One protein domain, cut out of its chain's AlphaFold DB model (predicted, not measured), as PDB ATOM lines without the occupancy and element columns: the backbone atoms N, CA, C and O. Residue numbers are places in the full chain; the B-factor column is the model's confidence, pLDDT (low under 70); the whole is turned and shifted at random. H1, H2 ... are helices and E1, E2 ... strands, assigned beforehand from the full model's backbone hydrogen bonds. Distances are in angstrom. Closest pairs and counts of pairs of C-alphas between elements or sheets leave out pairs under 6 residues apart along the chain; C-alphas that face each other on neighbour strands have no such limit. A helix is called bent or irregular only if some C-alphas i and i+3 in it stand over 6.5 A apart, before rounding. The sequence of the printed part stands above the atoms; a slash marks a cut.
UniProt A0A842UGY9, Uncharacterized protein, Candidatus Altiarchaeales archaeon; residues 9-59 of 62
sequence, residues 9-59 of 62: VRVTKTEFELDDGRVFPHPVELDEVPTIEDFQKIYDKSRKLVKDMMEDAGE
ATOM      1  N   VAL A   9     137.600 199.948  61.826       97.25
ATOM      2  CA  VAL A   9     138.176 201.144  61.182       97.25
ATOM      3  C   VAL A   9     138.449 200.951  59.693       97.25
ATOM      4  O   VAL A   9     138.504 201.927  58.947       97.25
ATOM      5  N   ARG A  10     138.582 199.700  59.237       97.44
ATOM      6  CA  ARG A  10     138.792 199.353  57.828       97.44
ATOM      7  C   ARG A  10     138.189 197.990  57.530       97.44
ATOM      8  O   ARG A  10     138.303 197.070  58.335       97.44
ATOM      9  N   VAL A  11     137.586 197.862  56.354       96.75
ATOM     10  CA  VAL A  11     137.067 196.597  55.824       96.75
ATOM     11  C   VAL A  11     137.490 196.490  54.370       96.75
ATOM     12  O   VAL A  11     137.452 197.468  53.625       96.75
ATOM     13  N   THR A  12     137.925 195.303  53.982       97.44
ATOM     14  CA  THR A  12     138.291 194.953  52.611       97.44
ATOM     15  C   THR A  12     137.602 193.646  52.236       97.44
ATOM     16  O   THR A  12     136.822 193.105  53.011       97.44
ATOM     17  N   LYS A  13     137.880 193.112  51.045       97.56
ATOM     18  CA  LYS A  13     137.334 191.811  50.640       97.56
ATOM     19  C   LYS A  13     137.935 190.635  51.400       97.56
ATOM     20  O   LYS A  13     137.294 189.597  51.504       97.56
ATOM     21  N   THR A  14     139.149 190.787  51.921       97.69
ATOM     22  CA  THR A  14     139.935 189.684  52.490       97.69
ATOM     23  C   THR A  14     140.210 189.839  53.979       97.69
ATOM     24  O   THR A  14     140.563 188.857  54.621       97.69
ATOM     25  N   GLU A  15     140.051 191.036  54.545       97.44
ATOM     26  CA  GLU A  15     140.327 191.324  55.956       97.44
ATOM     27  C   GLU A  15     139.605 192.576  56.476       97.44
ATOM     28  O   GLU A  15     139.198 193.452  55.704       97.44
ATOM     29  N   PHE A  16     139.542 192.704  57.801       97.00
ATOM     30  CA  PHE A  16     139.098 193.906  58.505       97.00
ATOM     31  C   PHE A  16     140.033 194.269  59.664       97.00
ATOM     32  O   PHE A  16     140.723 193.415  60.218       97.00
ATOM     33  N   GLU A  17     140.039 195.544  60.044       97.50
ATOM     34  CA  GLU A  17     140.899 196.114  61.086       97.50
ATOM     35  C   GLU A  17     140.069 196.797  62.174       97.50
ATOM     36  O   GLU A  17     139.051 197.439  61.889       97.50
ATOM     37  N   LEU A  18     140.522 196.663  63.419       96.19
ATOM     38  CA  LEU A  18     139.924 197.282  64.598       96.19
ATOM     39  C   LEU A  18     140.710 198.516  65.061       96.19
ATOM     40  O   LEU A  18     141.891 198.671  64.760       96.19
ATOM     41  N   ASP A  19     140.070 199.369  65.859       95.94
ATOM     42  CA  ASP A  19     140.648 200.603  66.412       95.94
ATOM     43  C   ASP A  19     141.845 200.384  67.351       95.94
ATOM     44  O   ASP A  19     142.567 201.329  67.666       95.94
ATOM     45  N   ASP A  20     142.069 199.146  67.789       93.00
ATOM     46  CA  ASP A  20     143.236 198.730  68.567       93.00
ATOM     47  C   ASP A  20     144.397 198.187  67.712       93.00
ATOM     48  O   ASP A  20     145.396 197.715  68.257       93.00
ATOM     49  N   GLY A  21     144.283 198.271  66.383       94.50
ATOM     50  CA  GLY A  21     145.304 197.851  65.424       94.50
ATOM     51  C   GLY A  21     145.301 196.354  65.107       94.50
ATOM     52  O   GLY A  21     146.155 195.892  64.350       94.50
ATOM     53  N   ARG A  22     144.368 195.566  65.661       95.19
ATOM     54  CA  ARG A  22     144.227 194.151  65.290       95.19
ATOM     55  C   ARG A  22     143.585 194.014  63.912       95.19
ATOM     56  O   ARG A  22     142.554 194.628  63.642       95.19
ATOM     57  N   VAL A  23     144.158 193.141  63.083       97.00
ATOM     58  CA  VAL A  23     143.668 192.808  61.739       97.00
ATOM     59  C   VAL A  23     143.242 191.346  61.701       97.00
ATOM     60  O   VAL A  23     143.961 190.470  62.183       97.00
ATOM     61  N   PHE A  24     142.073 191.087  61.127       95.50
ATOM     62  CA  PHE A  24     141.482 189.758  61.034       95.50
ATOM     63  C   PHE A  24     141.160 189.419  59.578       95.50
ATOM     64  O   PHE A  24     140.454 190.193  58.924       95.50
ATOM     65  N   PRO A  25     141.614 188.262  59.067       97.12
ATOM     66  CA  PRO A  25     141.236 187.807  57.740       97.12
ATOM     67  C   PRO A  25     139.774 187.345  57.717       97.12
ATOM     68  O   PRO A  25     139.263 186.776  58.687       97.12
ATOM     69  N   HIS A  26     139.104 187.549  56.588       93.25
ATOM     70  CA  HIS A  26     137.836 186.898  56.309       93.25
ATOM     71  C   HIS A  26     138.082 185.422  55.965       93.25
ATOM     72  O   HIS A  26     139.022 185.108  55.234       93.25
ATOM     73  N   PRO A  27     137.243 184.498  56.462       90.50
ATOM     74  CA  PRO A  27     137.368 183.075  56.144       90.50
ATOM     75  C   PRO A  27     137.091 182.772  54.663       90.50
ATOM     76  O   PRO A  27     137.527 181.745  54.153       90.50
ATOM     77  N   VAL A  28     136.365 183.664  53.987       93.06
ATOM     78  CA  VAL A  28     136.081 183.647  52.552       93.06
ATOM     79  C   VAL A  28     136.166 185.076  52.025       93.06
ATOM     80  O   VAL A  28     135.850 186.017  52.754       93.06
ATOM     81  N   GLU A  29     136.599 185.244  50.777       95.25
ATOM     82  CA  GLU A  29     136.623 186.562  50.143       95.25
ATOM     83  C   GLU A  29     135.195 187.084  49.943       95.25
ATOM     84  O   GLU A  29     134.308 186.343  49.520       95.25
ATOM     85  N   LEU A  30     134.966 188.357  50.268       93.50
ATOM     86  CA  LEU A  30     133.665 188.995  50.093       93.50
ATOM     87  C   LEU A  30     133.444 189.398  48.627       93.50
ATOM     88  O   LEU A  30     134.288 190.064  48.019       93.50
ATOM     89  N   ASP A  31     132.267 189.082  48.088       95.38
ATOM     90  CA  ASP A  31     131.857 189.514  46.746       95.38
ATOM     91  C   ASP A  31     131.849 191.047  46.630       95.38
ATOM     92  O   ASP A  31     132.403 191.624  45.685       95.38
ATOM     93  N   GLU A  32     131.316 191.716  47.654       95.19
ATOM     94  CA  GLU A  32     131.262 193.170  47.785       95.19
ATOM     95  C   GLU A  32     131.766 193.609  49.161       95.19
ATOM     96  O   GLU A  32     131.533 192.944  50.172       95.19
ATOM     97  N   VAL A  33     132.459 194.750  49.204       96.06
ATOM     98  CA  VAL A  33     132.941 195.327  50.464       96.06
ATOM     99  C   VAL A  33     131.820 196.177  51.064       96.06
ATOM    100  O   VAL A  33     131.446 197.183  50.455       96.06
ATOM    101  N   PRO A  34     131.276 195.813  52.238       94.06
ATOM    102  CA  PRO A  34     130.249 196.612  52.890       94.06
ATOM    103  C   PRO A  34     130.824 197.932  53.411       94.06
ATOM    104  O   PRO A  34     132.033 198.094  53.593       94.06
ATOM    105  N   THR A  35     129.937 198.879  53.713       96.56
ATOM    106  CA  THR A  35     130.336 200.094  54.430       96.56
ATOM    107  C   THR A  35     130.818 199.749  55.842       96.56
ATOM    108  O   THR A  35     130.422 198.734  56.425       96.56
ATOM    109  N   ILE A  36     131.643 200.622  56.427       96.12
ATOM    110  CA  ILE A  36     132.118 200.458  57.809       96.12
ATOM    111  C   ILE A  36     130.934 200.356  58.779       96.12
ATOM    112  O   ILE A  36     130.929 199.495  59.656       96.12
ATOM    113  N   GLU A  37     129.901 201.186  58.604       94.88
ATOM    114  CA  GLU A  37     128.726 201.196  59.482       94.88
ATOM    115  C   GLU A  37     127.922 199.892  59.409       94.88
ATOM    116  O   GLU A  37     127.441 199.399  60.433       94.88
ATOM    117  N   ASP A  38     127.776 199.309  58.220       95.38
ATOM    118  CA  ASP A  38     127.044 198.052  58.066       95.38
ATOM    119  C   ASP A  38     127.846 196.864  58.581       95.38
ATOM    120  O   ASP A  38     127.299 196.010  59.288       95.38
ATOM    121  N   PHE A  39     129.154 196.846  58.326       95.50
ATOM    122  CA  PHE A  39     130.026 195.822  58.883       95.50
ATOM    123  C   PHE A  39     130.091 195.901  60.412       95.50
ATOM    124  O   PHE A  39     130.034 194.870  61.081       95.50
ATOM    125  N   GLN A  40     130.104 197.106  60.991       95.62
ATOM    126  CA  GLN A  40     130.060 197.301  62.442       95.62
ATOM    127  C   GLN A  40     128.808 196.657  63.058       95.62
ATOM    128  O   GLN A  40     128.912 195.955  64.064       95.62
ATOM    129  N   LYS A  41     127.630 196.809  62.435       95.44
ATOM    130  CA  LYS A  41     126.390 196.157  62.904       95.44
ATOM    131  C   LYS A  41     126.501 194.630  62.870       95.44
ATOM    132  O   LYS A  41     126.004 193.964  63.779       95.44
ATOM    133  N   ILE A  42     127.118 194.069  61.828       93.38
ATOM    134  CA  ILE A  42     127.337 192.619  61.691       93.38
ATOM    135  C   ILE A  42     128.300 192.124  62.773       93.38
ATOM    136  O   ILE A  42     128.021 191.132  63.453       93.38
ATOM    137  N   TYR A  43     129.406 192.838  62.967       92.69
ATOM    138  CA  TYR A  43     130.416 192.528  63.968       92.69
ATOM    139  C   TYR A  43     129.838 192.570  65.388       92.69
ATOM    140  O   TYR A  43     130.016 191.623  66.153       92.69
ATOM    141  N   ASP A  44     129.072 193.610  65.726       93.06
ATOM    142  CA  ASP A  44     128.444 193.741  67.041       93.06
ATOM    143  C   ASP A  44     127.415 192.632  67.312       93.06
ATOM    144  O   ASP A  44     127.380 192.091  68.421       93.06
ATOM    145  N   LYS A  45     126.619 192.238  66.307       92.25
ATOM    146  CA  LYS A  45     125.706 191.086  66.416       92.25
ATOM    147  C   LYS A  45     126.466 189.781  66.648       92.25
ATOM    148  O   LYS A  45     126.104 189.021  67.539       92.25
ATOM    149  N   SER A  46     127.530 189.547  65.883       89.69
ATOM    150  CA  SER A  46     128.347 188.332  65.989       89.69
ATOM    151  C   SER A  46     129.029 188.236  67.351       89.69
ATOM    152  O   SER A  46     128.979 187.195  67.997       89.69
ATOM    153  N   ARG A  47     129.590 189.347  67.845       88.88
ATOM    154  CA  ARG A  47     130.167 189.425  69.191       88.88
ATOM    155  C   ARG A  47     129.150 189.136  70.282       88.88
ATOM    156  O   ARG A  47     129.506 188.491  71.261       88.88
ATOM    157  N   LYS A  48     127.915 189.620  70.129       89.31
ATOM    158  CA  LYS A  48     126.845 189.312  71.073       89.31
ATOM    159  C   LYS A  48     126.556 187.810  71.089       89.31
ATOM    160  O   LYS A  48     126.580 187.228  72.157       89.31
ATOM    161  N   LEU A  49     126.393 187.182  69.923       89.31
ATOM    162  CA  LEU A  49     126.161 185.735  69.832       89.31
ATOM    163  C   LEU A  49     127.301 184.926  70.458       89.31
ATOM    164  O   LEU A  49     127.044 184.031  71.250       89.31
ATOM    165  N   VAL A  50     128.556 185.256  70.143       86.88
ATOM    166  CA  VAL A  50     129.720 184.566  70.721       86.88
ATOM    167  C   VAL A  50     129.770 184.745  72.234       86.88
ATOM    168  O   VAL A  50     130.063 183.788  72.943       86.88
ATOM    169  N   LYS A  51     129.473 185.950  72.732       86.00
ATOM    170  CA  LYS A  51     129.419 186.214  74.166       86.00
ATOM    171  C   LYS A  51     128.324 185.382  74.840       86.00
ATOM    172  O   LYS A  51     128.641 184.670  75.781       86.00
ATOM    173  N   ASP A  52     127.100 185.432  74.317       86.75
ATOM    174  CA  ASP A  52     125.955 184.694  74.858       86.75
ATOM    175  C   ASP A  52     126.260 183.174  74.872       86.75
ATOM    176  O   ASP A  52     126.048 182.502  75.875       86.75
ATOM    177  N   MET A  53     126.877 182.640  73.807       82.69
ATOM    178  CA  MET A  53     127.297 181.229  73.738       82.69
ATOM    179  C   MET A  53     128.413 180.867  74.732       82.69
ATOM    180  O   MET A  53     128.455 179.740  75.221       82.69
ATOM    181  N   MET A  54     129.350 181.782  74.996       78.88
ATOM    182  CA  MET A  54     130.422 181.564  75.974       78.88
ATOM    183  C   MET A  54     129.915 181.651  77.416       78.88
ATOM    184  O   MET A  54     130.436 180.938  78.268       78.88
ATOM    185  N   GLU A  55     128.920 182.500  77.685       75.38
ATOM    186  CA  GLU A  55     128.263 182.597  78.992       75.38
ATOM    187  C   GLU A  55     127.477 181.305  79.294       75.38
ATOM    188  O   GLU A  55     127.734 180.684  80.323       75.38
ATOM    189  N   ASP A  56     126.669 180.802  78.352       67.94
ATOM    190  CA  ASP A  56     125.928 179.534  78.514       67.94
ATOM    191  C   ASP A  56     126.850 178.302  78.667       67.94
ATOM    192  O   ASP A  56     126.528 177.345  79.377       67.94
ATOM    193  N   ALA A  57     128.015 178.297  78.011       59.75
ATOM    194  CA  ALA A  57     128.990 177.208  78.127       59.75
ATOM    195  C   ALA A  57     129.759 177.216  79.465       59.75
ATOM    196  O   ALA A  57     130.346 176.198  79.835       59.75
ATOM    197  N   GLY A  58     129.757 178.341  80.188       56.16
ATOM    198  CA  GLY A  58     130.377 178.481  81.509       56.16
ATOM    199  C   GLY A  58     129.548 177.912  82.667       56.16
ATOM    200  O   GLY A  58     130.072 177.795  83.772       56.16
ATOM    201  N   GLU A  59     128.288 177.531  82.428       52.00
ATOM    202  CA  GLU A  59     127.355 177.020  83.449       52.00
ATOM    203  C   GLU A  59     127.247 175.482  83.504       52.00
ATOM    204  O   GLU A  59     126.519 174.950  84.335       52.00
TER     205      GLU A  59
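AT A GLANCE: This is residues 9 to 59 of the 62 residues of an uncharacterized protein of Candidatus Altiarchaeales archaeon (UniProt A0A842UGY9). One long helix, H1, sticks out like an arm from a small head, which is made of a three-stranded sheet and the loop that leads from the sheet to the helix. The first residues of H1, 36 to 40, graze the sheet near E1, and residues 41 to 59, of which 41 to 57 belong to H1, stand free and make much of the length. The printed part has 51 residues, with three named strands and one named helix in the order E1, E2, E3, H1; the sheet has the order E1 - E2 - E3, all antiparallel, and the class is mixed, helices and strands. The whole is loose, with a radius of gyration of the C-alphas of 12.8 A, and elongated, spanning 38 by 24 by 19 A.

IN THESE COORDINATES: E1 is residues 9 to 11, 7.1 A from first to last C-alpha, and begins at C-alpha 9 at (138.176, 201.144, 61.182). E2, residues 15 to 18, is the longest strand by residues and measures 10.5 A. E3 is residues 23 to 25 and measures 6.8 A. H1, residues 36 to 57, measures 31.0 A; it begins at C-alpha 36 at (132.118, 200.458, 57.809) and ends at C-alpha 57 at (128.990, 177.208, 78.127).

HOW THE PARTS SIT: The three strands form a meander, each strand the antiparallel neighbour of the one before, with E1 and E3 as edge strands and E2 as the inner strand. E1 and E2 are a hairpin with an angle of 170 degrees between their directions; C-alphas 11 and 16 face each other at 4.3 A, and N 9 and O 17 are within hydrogen-bond range at 2.9 A, as are N 17 and O 10 at 2.9 A. E2 and E3 are a second hairpin, at 155 degrees; C-alphas 15 and 25 face each other at 4.0 A, and N 24 and O 16 are within hydrogen-bond range at 2.8 A. H1 is on the sheet but only grazes it, with its residues 36 to 40. The closest C-alphas of E1 and H1 are those of Val 11 and Ile 36, 6.6 A apart. In H1 every O i to N i+4 pair is within hydrogen-bond range, and the helix is not bent.

THE WHOLE: The two C-alphas farthest apart are those of Glu 32 and Glu 59, at 39.3 A. Without the residues that stand free, the body has 32 residues and spans 26 by 19 by 9 A. The printed part has no cut. The links E1 to E2 and E2 to E3 are tight, the link E3 to H1 is short with 10 residues, and no link is long. The mean pLDDT of the printed part is 90.5, and residues 56 to 59 are under 70.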